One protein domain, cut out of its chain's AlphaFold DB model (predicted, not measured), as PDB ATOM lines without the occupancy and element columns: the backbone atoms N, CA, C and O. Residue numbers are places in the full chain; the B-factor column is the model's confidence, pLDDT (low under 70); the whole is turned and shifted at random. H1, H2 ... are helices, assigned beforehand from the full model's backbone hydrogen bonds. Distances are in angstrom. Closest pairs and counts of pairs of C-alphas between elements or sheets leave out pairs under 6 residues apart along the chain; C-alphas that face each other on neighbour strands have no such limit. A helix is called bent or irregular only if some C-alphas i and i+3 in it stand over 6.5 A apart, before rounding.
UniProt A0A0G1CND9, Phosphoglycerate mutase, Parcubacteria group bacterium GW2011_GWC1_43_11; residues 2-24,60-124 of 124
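AT A GLANCE: This is residues 2 to 24 and 60 to 124 of the 124 residues of the protein "Phosphoglycerate mutase" of Parcubacteria group bacterium GW2011_GWC1_43_11 (UniProt A0A0G1CND9). Three helices make the body: the long H2, then H3 crossing it at a steep angle, then the short H4 on H3, with H3 between H2 and H4. Long stretches without named elements run beside them, and at the first printed residues an arm reaches away from this body, with the small H1 at its end and residues 6 to 11 sticking out. The printed part has 88 residues, with four named helices in the order H1, H2, H3, H4 and no named strand. The class is all helix, though under half of the residues, 40 of 88, are in named elements. The whole is compact, with a radius of gyration of the C-alphas of 13.7 A, and spans 39 by 28 by 23 A.

HOW THE PARTS SIT: H1, residues 2 to 5, touches no helix and is apart from H2, residues 61 to 78, from H3, residues 91 to 102, and from H4, residues 106 to 111. H2 and H3 touch, and their closest C-alphas, those of Glu 65 and Pro 96, are 5.2 A apart. They run the same way at a steep tilt of 55 degrees. H3 touches H4 with residues 95 to 99 alone, and the closest C-alphas, those of Arg 95 and Met 109, are 5.5 A apart. These two run opposite ways at a steep tilt of 48 degrees. H2 and H4 are close but not clearly touching: their closest C-alphas, those of Ile 61 and Cys 110, are 7.9 A apart, and their lines stand about perpendicular, at 74 degrees. In H4 every O i to N i+4 pair is within hydrogen-bond range, against 12 of 14 in H2 and 7 of 8 in H3; H1 is too short for such a pair.

IN THESE COORDINATES: H1 begins at C-alpha 2 at (11.681, 20.128, -126.145) and has 5.3 A from first to last C-alpha. H2, the longest helix, runs 26.1 A from C-alpha 61 at (-13.670, 27.625, -117.132) to C-alpha 78. It is irregular, but only just: C-alphas 74 and 77 are 6.55 A apart. H3 is 15.8 A long. H4 is 8.7 A long and ends at C-alpha 111 at (-10.943, 23.861, -106.500).

THE WHOLE: The C-alphas farthest apart in the domain, those of Lys 10 and Pro 107, are 40.2 A apart. Residues 25 to 59 are cut out, and C-alphas 24 and 60 are 8.3 A apart across the cut, which falls in the link from H1 to H2. The link from H2 to H3 is long, with 12 residues, and that from H3 to H4 is tight, with 3. Residues 112 to 124 have no named element, and Ile 124 is the chain's last residue. The mean pLDDT of the printed part is 90.6; residues 2 to 8 and residue 10 are under 70.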
ATOM      1  N   GLN A   2      10.300  20.402-125.689       57.91
ATOM      2  CA  GLN A   2      11.681  20.128-126.145       57.91
ATOM      3  C   GLN A   2      12.653  19.724-125.020       57.91
ATOM      4  O   GLN A   2      13.423  18.796-125.205       57.91
ATOM      5  N   LEU A   3      12.574  20.346-123.838       60.94
ATOM      6  CA  LEU A   3      13.418  19.984-122.685       60.94
ATOM      7  C   LEU A   3      13.152  18.577-122.120       60.94
ATOM      8  O   LEU A   3      14.049  17.993-121.528       60.94
ATOM      9  N   VAL A   4      11.937  18.046-122.284       63.03
ATOM     10  CA  VAL A   4      11.536  16.727-121.761       63.03
ATOM     11  C   VAL A   4      11.845  15.620-122.771       63.03
ATOM     12  O   VAL A   4      12.249  14.530-122.388       63.03
ATOM     13  N   LEU A   5      11.682  15.900-124.068       68.38
ATOM     14  CA  LEU A   5      11.849  14.897-125.126       68.38
ATOM     15  C   LEU A   5      13.282  14.823-125.682       68.38
ATOM     16  O   LEU A   5      13.701  13.764-126.156       68.38
ATOM     17  N   ASN A   6      14.058  15.913-125.613       59.69
ATOM     18  CA  ASN A   6      15.422  15.924-126.143       59.69
ATOM     19  C   ASN A   6      16.342  15.006-125.324       59.69
ATOM     20  O   ASN A   6      16.566  15.216-124.136       59.69
ATOM     21  N   GLY A   7      16.910  14.001-125.996       63.06
ATOM     22  CA  GLY A   7      17.929  13.093-125.453       63.06
ATOM     23  C   GLY A   7      17.445  11.662-125.209       63.06
ATOM     24  O   GLY A   7      18.230  10.738-125.407       63.06
ATOM     25  N   TRP A   8      16.161  11.471-124.886       66.19
ATOM     26  CA  TRP A   8      15.628  10.173-124.440       66.19
ATOM     27  C   TRP A   8      14.676   9.517-125.448       66.19
ATOM     28  O   TRP A   8      14.693   8.299-125.594       66.19
ATOM     29  N   HIS A   9      13.908  10.307-126.212       71.94
ATOM     30  CA  HIS A   9      12.885   9.779-127.122       71.94
ATOM     31  C   HIS A   9      12.893  10.500-128.479       71.94
ATOM     32  O   HIS A   9      12.068  11.364-128.763       71.94
ATOM     33  N   LYS A  10      13.855  10.139-129.341       68.50
ATOM     34  CA  LYS A  10      14.126  10.829-130.621       68.50
ATOM     35  C   LYS A  10      13.056  10.642-131.707       68.50
ATOM     36  O   LYS A  10      13.045  11.412-132.658       68.50
ATOM     37  N   ASN A  11      12.174   9.650-131.562       81.00
ATOM     38  CA  ASN A  11      11.196   9.257-132.587       81.00
ATOM     39  C   ASN A  11       9.737   9.484-132.150       81.00
ATOM     40  O   ASN A  11       8.831   8.868-132.703       81.00
ATOM     41  N   VAL A  12       9.497  10.324-131.141       85.56
ATOM     42  CA  VAL A  12       8.134  10.633-130.684       85.56
ATOM     43  C   VAL A  12       7.474  11.604-131.653       85.56
ATOM     44  O   VAL A  12       8.041  12.646-131.982       85.56
ATOM     45  N   GLN A  13       6.263  11.269-132.092       87.88
ATOM     46  CA  GLN A  13       5.431  12.173-132.876       87.88
ATOM     47  C   GLN A  13       4.925  13.312-131.985       87.88
ATOM     48  O   GLN A  13       4.452  13.083-130.873       87.88
ATOM     49  N   ILE A  14       5.046  14.550-132.466       89.75
ATOM     50  CA  ILE A  14       4.615  15.744-131.736       89.75
ATOM     51  C   ILE A  14       3.484  16.395-132.517       89.75
ATOM     52  O   ILE A  14       3.676  16.835-133.649       89.75
ATOM     53  N   PHE A  15       2.331  16.510-131.867       92.25
ATOM     54  CA  PHE A  15       1.167  17.215-132.381       92.25
ATOM     55  C   PHE A  15       0.886  18.444-131.520       92.25
ATOM     56  O   PHE A  15       1.197  18.477-130.327       92.25
ATOM     57  N   THR A  16       0.305  19.474-132.129       95.00
ATOM     58  CA  THR A  16      -0.122  20.689-131.430       95.00
ATOM     59  C   THR A  16      -1.591  20.939-131.703       95.00
ATOM     60  O   THR A  16      -1.996  20.915-132.862       95.00
ATOM     61  N   ASP A  17      -2.352  21.265-130.662       97.25
ATOM     62  CA  ASP A  17      -3.773  21.581-130.774       97.25
ATOM     63  C   ASP A  17      -4.090  22.858-129.979       97.25
ATOM     64  O   ASP A  17      -3.600  23.062-128.862       97.25
ATOM     65  N   SER A  18      -4.864  23.767-130.571       97.44
ATOM     66  CA  SER A  18      -5.247  25.030-129.934       97.44
ATOM     67  C   SER A  18      -6.272  24.841-128.815       97.44
ATOM     68  O   SER A  18      -6.302  25.645-127.883       97.44
ATOM     69  N   ARG A  19      -7.066  23.768-128.860       98.25
ATOM     70  CA  ARG A  19      -8.126  23.459-127.896       98.25
ATOM     71  C   ARG A  19      -7.602  23.142-126.499       98.25
ATOM     72  O   ARG A  19      -8.343  23.289-125.531       98.25
ATOM     73  N   ILE A  20      -6.321  22.799-126.370       97.44
ATOM     74  CA  ILE A  20      -5.641  22.536-125.092       97.44
ATOM     75  C   ILE A  20      -4.702  23.674-124.668       97.44
ATOM     76  O   ILE A  20      -3.747  23.453-123.928       97.44
ATOM     77  N   ARG A  21      -4.914  24.900-125.155       96.75
ATOM     78  CA  ARG A  21      -4.177  26.081-124.674       96.75
ATOM     79  C   ARG A  21      -4.706  26.561-123.327       96.75
ATOM     80  O   ARG A  21      -5.856  26.289-122.983       96.75
ATOM     81  N   GLU A  22      -3.886  27.327-122.610       94.81
ATOM     82  CA  GLU A  22      -4.317  28.030-121.397       94.81
ATOM     83  C   GLU A  22      -5.580  28.864-121.650       94.81
ATOM     84  O   GLU A  22      -5.858  29.270-122.780       94.81
ATOM     85  N   ARG A  23      -6.356  29.070-120.589       94.50
ATOM     86  CA  ARG A  23      -7.491  29.986-120.550       94.50
ATOM     87  C   ARG A  23      -7.066  31.377-121.014       94.50
ATOM     88  O   ARG A  23      -6.089  31.919-120.497       94.50
ATOM     89  N   ASP A  24      -7.835  31.964-121.923       94.31
ATOM     90  CA  ASP A  24      -7.666  33.371-122.267       94.31
ATOM     91  C   ASP A  24      -8.151  34.263-121.114       94.31
ATOM     92  O   ASP A  24      -9.296  34.160-120.662       94.31
ATOM     93  N   SER A  60     -14.306  31.717-119.811       95.38
ATOM     94  CA  SER A  60     -14.674  31.067-118.542       95.38
ATOM     95  C   SER A  60     -14.078  29.656-118.456       95.38
ATOM     96  O   SER A  60     -13.675  29.089-119.473       95.38
ATOM     97  N   ILE A  61     -14.068  29.040-117.268       95.12
ATOM     98  CA  ILE A  61     -13.670  27.625-117.132       95.12
ATOM     99  C   ILE A  61     -14.587  26.717-117.963       95.12
ATOM    100  O   ILE A  61     -14.106  25.775-118.586       95.12
ATOM    101  N   LYS A  62     -15.878  27.045-118.058       97.12
ATOM    102  CA  LYS A  62     -16.838  26.373-118.938       97.12
ATOM    103  C   LYS A  62     -16.417  26.426-120.409       97.12
ATOM    104  O   LYS A  62     -16.538  25.424-121.105       97.12
ATOM    105  N   ASN A  63     -15.920  27.565-120.900       97.75
ATOM    106  CA  ASN A  63     -15.446  27.661-122.287       97.75
ATOM    107  C   ASN A  63     -14.223  26.772-122.519       97.75
ATOM    108  O   ASN A  63     -14.194  26.035-123.504       97.75
ATOM    109  N   VAL A  64     -13.265  26.796-121.586       97.50
ATOM    110  CA  VAL A  64     -12.076  25.934-121.637       97.50
ATOM    111  C   VAL A  64     -12.474  24.460-121.622       97.50
ATOM    112  O   VAL A  64     -11.954  23.677-122.410       97.50
ATOM    113  N   GLU A  65     -13.423  24.083-120.767       97.81
ATOM    114  CA  GLU A  65     -13.924  22.717-120.698       97.81
ATOM    115  C   GLU A  65     -14.534  22.256-122.021       97.81
ATOM    116  O   GLU A  65     -14.178  21.181-122.491       97.81
ATOM    117  N   VAL A  66     -15.392  23.064-122.650       98.38
ATOM    118  CA  VAL A  66     -16.017  22.704-123.933       98.38
ATOM    119  C   VAL A  66     -14.960  22.356-124.982       98.38
ATOM    120  O   VAL A  66     -15.044  21.294-125.593       98.38
ATOM    121  N   ARG A  67     -13.936  23.204-125.160       98.44
ATOM    122  CA  ARG A  67     -12.878  22.939-126.151       98.44
ATOM    123  C   ARG A  67     -11.968  21.772-125.762       98.44
ATOM    124  O   ARG A  67     -11.552  21.022-126.636       98.44
ATOM    125  N   VAL A  68     -11.682  21.573-124.475       98.44
ATOM    126  CA  VAL A  68     -10.880  20.423-124.022       98.44
ATOM    127  C   VAL A  68     -11.634  19.109-124.214       98.44
ATOM    128  O   VAL A  68     -11.035  18.133-124.654       98.44
ATOM    129  N   LEU A  69     -12.933  19.071-123.919       98.25
ATOM    130  CA  LEU A  69     -13.754  17.883-124.142       98.25
ATOM    131  C   LEU A  69     -13.900  17.573-125.631       98.25
ATOM    132  O   LEU A  69     -13.824  16.408-126.001       98.25
ATOM    133  N   ASP A  70     -14.058  18.592-126.476       98.56
ATOM    134  CA  ASP A  70     -14.050  18.427-127.933       98.56
ATOM    135  C   ASP A  70     -12.747  17.772-128.418       98.56
ATOM    136  O   ASP A  70     -12.783  16.758-129.110       98.56
ATOM    137  N   PHE A  71     -11.599  18.266-127.941       98.38
ATOM    138  CA  PHE A  71     -10.301  17.641-128.194       98.38
ATOM    139  C   PHE A  71     -10.258  16.178-127.733       98.38
ATOM    140  O   PHE A  71      -9.947  15.302-128.534       98.38
ATOM    141  N   LEU A  72     -10.589  15.891-126.469       97.44
ATOM    142  CA  LEU A  72     -10.518  14.530-125.920       97.44
ATOM    143  C   LEU A  72     -11.436  13.555-126.667       97.44
ATOM    144  O   LEU A  72     -11.017  12.442-126.973       97.44
ATOM    145  N   ASN A  73     -12.657  13.979-126.992       97.44
ATOM    146  CA  ASN A  73     -13.622  13.158-127.720       97.44
ATOM    147  C   ASN A  73     -13.155  12.832-129.143       97.44
ATOM    148  O   ASN A  73     -13.500  11.773-129.660       97.44
ATOM    149  N   GLU A  74     -12.390  13.723-129.773       97.69
ATOM    150  CA  GLU A  74     -11.808  13.482-131.092       97.69
ATOM    151  C   GLU A  74     -10.594  12.553-131.023       97.69
ATOM    152  O   GLU A  74     -10.476  11.636-131.833       97.69
ATOM    153  N   ILE A  75      -9.693  12.772-130.061       95.69
ATOM    154  CA  ILE A  75      -8.385  12.115-130.067       95.69
ATOM    155  C   ILE A  75      -8.352  10.782-129.312       95.69
ATOM    156  O   ILE A  75      -7.655   9.877-129.757       95.69
ATOM    157  N   ILE A  76      -9.110  10.606-128.225       95.56
ATOM    158  CA  ILE A  76      -9.111   9.346-127.456       95.56
ATOM    159  C   ILE A  76      -9.510   8.136-128.320       95.56
ATOM    160  O   ILE A  76      -8.828   7.118-128.238       95.56
ATOM    161  N   PRO A  77     -10.539   8.209-129.193       96.38
ATOM    162  CA  PRO A  77     -10.903   7.082-130.057       96.38
ATOM    163  C   PRO A  77      -9.818   6.661-131.056       96.38
ATOM    164  O   PRO A  77      -9.949   5.610-131.676       96.38
ATOM    165  N   THR A  78      -8.783   7.484-131.254       94.75
ATOM    166  CA  THR A  78      -7.668   7.188-132.168       94.75
ATOM    167  C   THR A  78      -6.541   6.394-131.510       94.75
ATOM    168  O   THR A  78      -5.642   5.955-132.219       94.75
ATOM    169  N   TRP A  79      -6.566   6.224-130.185       93.94
ATOM    170  CA  TRP A  79      -5.504   5.553-129.436       93.94
ATOM    171  C   TRP A  79      -5.650   4.029-129.473       93.94
ATOM    172  O   TRP A  79      -6.755   3.488-129.383       93.94
ATOM    173  N   GLU A  80      -4.520   3.329-129.556       92.75
ATOM    174  CA  GLU A  80      -4.443   1.871-129.481       92.75
ATOM    175  C   GLU A  80      -4.090   1.383-128.062       92.75
ATOM    176  O   GLU A  80      -3.591   2.127-127.221       92.75
ATOM    177  N   LYS A  81      -4.340   0.094-127.783       87.50
ATOM    178  CA  LYS A  81      -4.239  -0.521-126.441       87.50
ATOM    179  C   LYS A  81      -2.877  -0.344-125.746       87.50
ATOM    180  O   LYS A  81      -2.823  -0.380-124.520       87.50
ATOM    181  N   ASP A  82      -1.804  -0.176-126.510       89.69
ATOM    182  CA  ASP A  82      -0.433  -0.084-125.997       89.69
ATOM    183  C   ASP A  82       0.195   1.306-126.225       89.69
ATOM    184  O   ASP A  82       1.394   1.497-125.997       89.69
ATOM    185  N   ASP A  83      -0.604   2.288-126.656       91.44
ATOM    186  CA  ASP A  83      -0.134   3.655-126.847       91.44
ATOM    187  C   ASP A  83       0.189   4.331-125.509       91.44
ATOM    188  O   ASP A  83      -0.596   4.336-124.561       91.44
ATOM    189  N   ILE A  84       1.353   4.986-125.455       92.19
ATOM    190  CA  ILE A  84       1.735   5.861-124.343       92.19
ATOM    191  C   ILE A  84       1.622   7.303-124.817       92.19
ATOM    192  O   ILE A  84       2.502   7.823-125.509       92.19
ATOM    193  N   ILE A  85       0.542   7.964-124.410       93.25
ATOM    194  CA  ILE A  85       0.251   9.336-124.816       93.25
ATOM    195  C   ILE A  85       0.681  10.317-123.728       93.25
ATOM    196  O   ILE A  85       0.258  10.239-122.576       93.25
ATOM    197  N   PHE A  86       1.513  11.288-124.110       93.50
ATOM    198  CA  PHE A  86       1.918  12.384-123.237       93.50
ATOM    199  C   PHE A  86       1.293  13.702-123.695       93.50
ATOM    200  O   PHE A  86       1.629  14.230-124.756       93.50
ATOM    201  N   ILE A  87       0.422  14.271-122.861       94.31
ATOM    202  CA  ILE A  87      -0.206  15.571-123.107       94.31
ATOM    203  C   ILE A  87       0.451  16.616-122.202       94.31
ATOM    204  O   ILE A  87       0.399  16.525-120.977       94.31
ATOM    205  N   SER A  88       1.052  17.643-122.808       93.81
ATOM    206  CA  SER A  88       1.584  18.804-122.086       93.81
ATOM    207  C   SER A  88       0.675  20.003-122.306       93.81
ATOM    208  O   SER A  88       0.476  20.442-123.436       93.81
ATOM    209  N   THR A  89       0.130  20.535-121.217       94.44
ATOM    210  CA  THR A  89      -0.779  21.682-121.242       94.44
ATOM    211  C   THR A  89      -0.662  22.497-119.941       94.44
ATOM    212  O   THR A  89       0.301  22.341-119.190       94.44
ATOM    213  N   HIS A  90      -1.603  23.406-119.704       93.69
ATOM    214  CA  HIS A  90      -1.576  24.432-118.673       93.69
ATOM    215  C   HIS A  90      -2.651  24.185-117.611       93.69
ATOM    216  O   HIS A  90      -3.525  23.335-117.776       93.69
ATOM    217  N   GLY A  91      -2.608  24.944-116.515       92.56
ATOM    218  CA  GLY A  91      -3.417  24.682-115.326       92.56
ATOM    219  C   GLY A  91      -4.920  24.624-115.602       92.56
ATOM    220  O   GLY A  91      -5.566  23.654-115.205       92.56
ATOM    221  N   ASN A  92      -5.487  25.604-116.319       93.50
ATOM    222  CA  ASN A  92      -6.935  25.594-116.562       93.50
ATOM    223  C   ASN A  92      -7.371  24.583-117.625       93.50
ATOM    224  O   ASN A  92      -8.556  24.280-117.679       93.50
ATOM    225  N   SER A  93      -6.457  24.032-118.429       95.94
ATOM    226  CA  SER A  93      -6.750  22.913-119.338       95.94
ATOM    227  C   SER A  93      -6.601  21.556-118.650       95.94
ATOM    228  O   SER A  93      -7.359  20.638-118.948       95.94
ATOM    229  N   ILE A  94      -5.678  21.431-117.688       95.75
ATOM    230  CA  ILE A  94      -5.551  20.229-116.849       95.75
ATOM    231  C   ILE A  94      -6.840  20.008-116.055       95.75
ATOM    232  O   ILE A  94      -7.284  18.873-115.939       95.75
ATOM    233  N   ARG A  95      -7.475  21.068-115.541       95.06
ATOM    234  CA  ARG A  95      -8.739  20.984-114.786       95.06
ATOM    235  C   ARG A  95      -9.830  20.150-115.496       95.06
ATOM    236  O   ARG A  95     -10.215  19.125-114.931       95.06
ATOM    237  N   PRO A  96     -10.300  20.505-116.708       96.31
ATOM    238  CA  PRO A  96     -11.293  19.712-117.429       96.31
ATOM    239  C   PRO A  96     -10.769  18.344-117.885       96.31
ATOM    240  O   PRO A  96     -11.540  17.390-117.886       96.31
ATOM    241  N   MET A  97      -9.470  18.191-118.186       96.50
ATOM    242  CA  MET A  97      -8.898  16.860-118.458       96.50
ATOM    243  C   MET A  97      -9.025  15.935-117.243       96.50
ATOM    244  O   MET A  97      -9.511  14.815-117.358       96.50
ATOM    245  N   ARG A  98      -8.648  16.417-116.054       95.94
ATOM    246  CA  ARG A  98      -8.811  15.663-114.806       95.94
ATOM    247  C   ARG A  98     -10.272  15.385-114.521       95.94
ATOM    248  O   ARG A  98     -10.599  14.284-114.113       95.94
ATOM    249  N   ARG A  99     -11.162  16.351-114.761       96.00
ATOM    250  CA  ARG A  99     -12.601  16.127-114.606       96.00
ATOM    251  C   ARG A  99     -13.101  14.984-115.488       96.00
ATOM    252  O   ARG A  99     -13.873  14.166-114.998       96.00
ATOM    253  N   TYR A 100     -12.646  14.916-116.737       96.81
ATOM    254  CA  TYR A 100     -12.982  13.833-117.658       96.81
ATOM    255  C   TYR A 100     -12.503  12.467-117.139       96.81
ATOM    256  O   TYR A 100     -13.316  11.555-117.010       96.81
ATOM    257  N   PHE A 101     -11.218  12.339-116.783       96.50
ATOM    258  CA  PHE A 101     -10.627  11.052-116.383       96.50
ATOM    259  C   PHE A 101     -10.952  10.613-114.945       96.50
ATOM    260  O   PHE A 101     -11.013   9.423-114.664       96.50
ATOM    261  N   GLU A 102     -11.141  11.555-114.022       96.31
ATOM    262  CA  GLU A 102     -11.406  11.284-112.599       96.31
ATOM    263  C   GLU A 102     -12.900  11.407-112.246       96.31
ATOM    264  O   GLU A 102     -13.267  11.270-111.082       96.31
ATOM    265  N   HIS A 103     -13.768  11.670-113.233       95.81
ATOM    266  CA  HIS A 103     -15.223  11.823-113.076       95.81
ATOM    267  C   HIS A 103     -15.644  12.866-112.028       95.81
ATOM    268  O   HIS A 103     -16.584  12.666-111.256       95.81
ATOM    269  N   LEU A 104     -14.950  14.002-112.010       95.69
ATOM    270  CA  LEU A 104     -15.133  15.024-110.981       95.69
ATOM    271  C   LEU A 104     -16.393  15.868-111.195       95.69
ATOM    272  O   LEU A 104     -16.852  16.127-112.315       95.69
ATOM    273  N   SER A 105     -16.906  16.403-110.095       96.75
ATOM    274  CA  SER A 105     -17.884  17.483-110.124       96.75
ATOM    275  C   SER A 105     -17.243  18.817-110.542       96.75
ATOM    276  O   SER A 105     -16.026  19.013-110.473       96.75
ATOM    277  N   ILE A 106     -18.073  19.776-110.969       94.88
ATOM    278  CA  ILE A 106     -17.620  21.139-111.303       94.88
ATOM    279  C   ILE A 106     -16.917  21.813-110.107       94.88
ATOM    280  O   ILE A 106     -15.831  22.361-110.309       94.88
ATOM    281  N   PRO A 107     -17.456  21.767-108.868       93.62
ATOM    282  CA  PRO A 107     -16.774  22.356-107.716       93.62
ATOM    283  C   PRO A 107     -15.391  21.754-107.449       93.62
ATOM    284  O   PRO A 107     -14.445  22.498-107.195       93.62
ATOM    285  N   GLU A 108     -15.247  20.429-107.553       93.75
ATOM    286  CA  GLU A 108     -13.957  19.753-107.364       93.75
ATOM    287  C   GLU A 108     -12.941  20.203-108.415       93.75
ATOM    288  O   GLU A 108     -11.830  20.602-108.067       93.75
ATOM    289  N   MET A 109     -13.342  20.240-109.688       93.31
ATOM    290  CA  MET A 109     -12.506  20.744-110.777       93.31
ATOM    291  C   MET A 109     -12.038  22.190-110.531       93.31
ATOM    292  O   MET A 109     -10.851  22.492-110.684       93.31
ATOM    293  N   CYS A 110     -12.952  23.089-110.154       90.50
ATOM    294  CA  CYS A 110     -12.639  24.501-109.919       90.50
ATOM    295  C   CYS A 110     -11.760  24.728-108.676       90.50
ATOM    296  O   CYS A 110     -11.097  25.762-108.584       90.50
ATOM    297  N   SER A 111     -11.722  23.771-107.744       88.62
ATOM    298  CA  SER A 111     -10.943  23.861-106.500       88.62
ATOM    299  C   SER A 111      -9.443  23.602-106.666       88.62
ATOM    300  O   SER A 111      -8.667  23.904-105.760       88.62
ATOM    301  N   PHE A 112      -9.008  23.039-107.797       86.38
ATOM    302  CA  PHE A 112      -7.621  22.612-107.944       86.38
ATOM    303  C   PHE A 112      -6.630  23.754-108.117       86.38
ATOM    304  O   PHE A 112      -6.771  24.610-108.993       86.38
ATOM    305  N   GLU A 113      -5.523  23.635-107.391       81.81
ATOM    306  CA  GLU A 113      -4.267  24.302-107.695       81.81
ATOM    307  C   GLU A 113      -3.246  23.269-108.190       81.81
ATOM    308  O   GLU A 113      -3.078  22.193-107.607       81.81
ATOM    309  N   HIS A 114      -2.576  23.576-109.301       81.06
ATOM    310  CA  HIS A 114      -1.582  22.693-109.905       81.06
ATOM    311  C   HIS A 114      -0.179  23.242-109.656       81.06
ATOM    312  O   HIS A 114       0.162  24.328-110.120       81.06
ATOM    313  N   ALA A 115       0.644  22.470-108.946       81.81
ATOM    314  CA  ALA A 115       2.065  22.763-108.836       81.81
ATOM    315  C   ALA A 115       2.749  22.576-110.209       81.81
ATOM    316  O   ALA A 115       2.427  21.612-110.916       81.81
ATOM    317  N   PRO A 116       3.701  23.447-110.592       84.12
ATOM    318  CA  PRO A 116       4.474  23.272-111.817       84.12
ATOM    319  C   PRO A 116       5.149  21.896-111.879       84.12
ATOM    320  O   PRO A 116       5.707  21.425-110.890       84.12
ATOM    321  N   GLY A 117       5.105  21.251-113.047       83.81
ATOM    322  CA  GLY A 117       5.771  19.963-113.284       83.81
ATOM    323  C   GLY A 117       5.058  18.730-112.714       83.81
ATOM    324  O   GLY A 117       5.583  17.627-112.838       83.81
ATOM    325  N   LYS A 118       3.870  18.880-112.115       90.38
ATOM    326  CA  LYS A 118       3.075  17.735-111.658       90.38
ATOM    327  C   LYS A 118       2.543  16.920-112.844       90.38
ATOM    328  O   LYS A 118       1.972  17.485-113.774       90.38
ATOM    329  N   ILE A 119       2.700  15.598-112.773       92.25
ATOM    330  CA  ILE A 119       2.216  14.635-113.772       92.25
ATOM    331  C   ILE A 119       1.001  13.897-113.204       92.25
ATOM    332  O   ILE A 119       0.979  13.542-112.024       92.25
ATOM    333  N   TYR A 120       0.003  13.677-114.055       93.69
ATOM    334  CA  TYR A 120      -1.172  12.856-113.779       93.69
ATOM    335  C   TYR A 120      -1.200  11.706-114.787       93.69
ATOM    336  O   TYR A 120      -0.903  11.920-115.962       93.69
ATOM    337  N   SER A 121      -1.519  10.499-114.327       95.31
ATOM    338  CA  SER A 121      -1.466   9.279-115.138       95.31
ATOM    339  C   SER A 121      -2.767   8.503-115.004       95.31
ATOM    340  O   SER A 121      -3.276   8.343-113.895       95.31
ATOM    341  N   TYR A 122      -3.271   8.011-116.132       94.12
ATOM    342  CA  TYR A 122      -4.538   7.294-116.238       94.12
ATOM    343  C   TYR A 122      -4.351   6.073-117.136       94.12
ATOM    344  O   TYR A 122      -3.585   6.136-118.094       94.12
ATOM    345  N   ASN A 123      -5.062   4.993-116.821       91.56
ATOM    346  CA  ASN A 123      -5.209   3.834-117.696       91.56
ATOM    347  C   ASN A 123      -6.662   3.828-118.164       91.56
ATOM    348  O   ASN A 123      -7.555   3.848-117.310       91.56
ATOM    349  N   ILE A 124      -6.881   3.844-119.475       85.12
ATOM    350  CA  ILE A 124      -8.213   3.858-120.086       85.12
ATOM    351  C   ILE A 124      -8.410   2.672-121.018       85.12
ATOM    352  O   ILE A 124      -7.388   2.120-121.484       85.12
TER     353      ILE A 124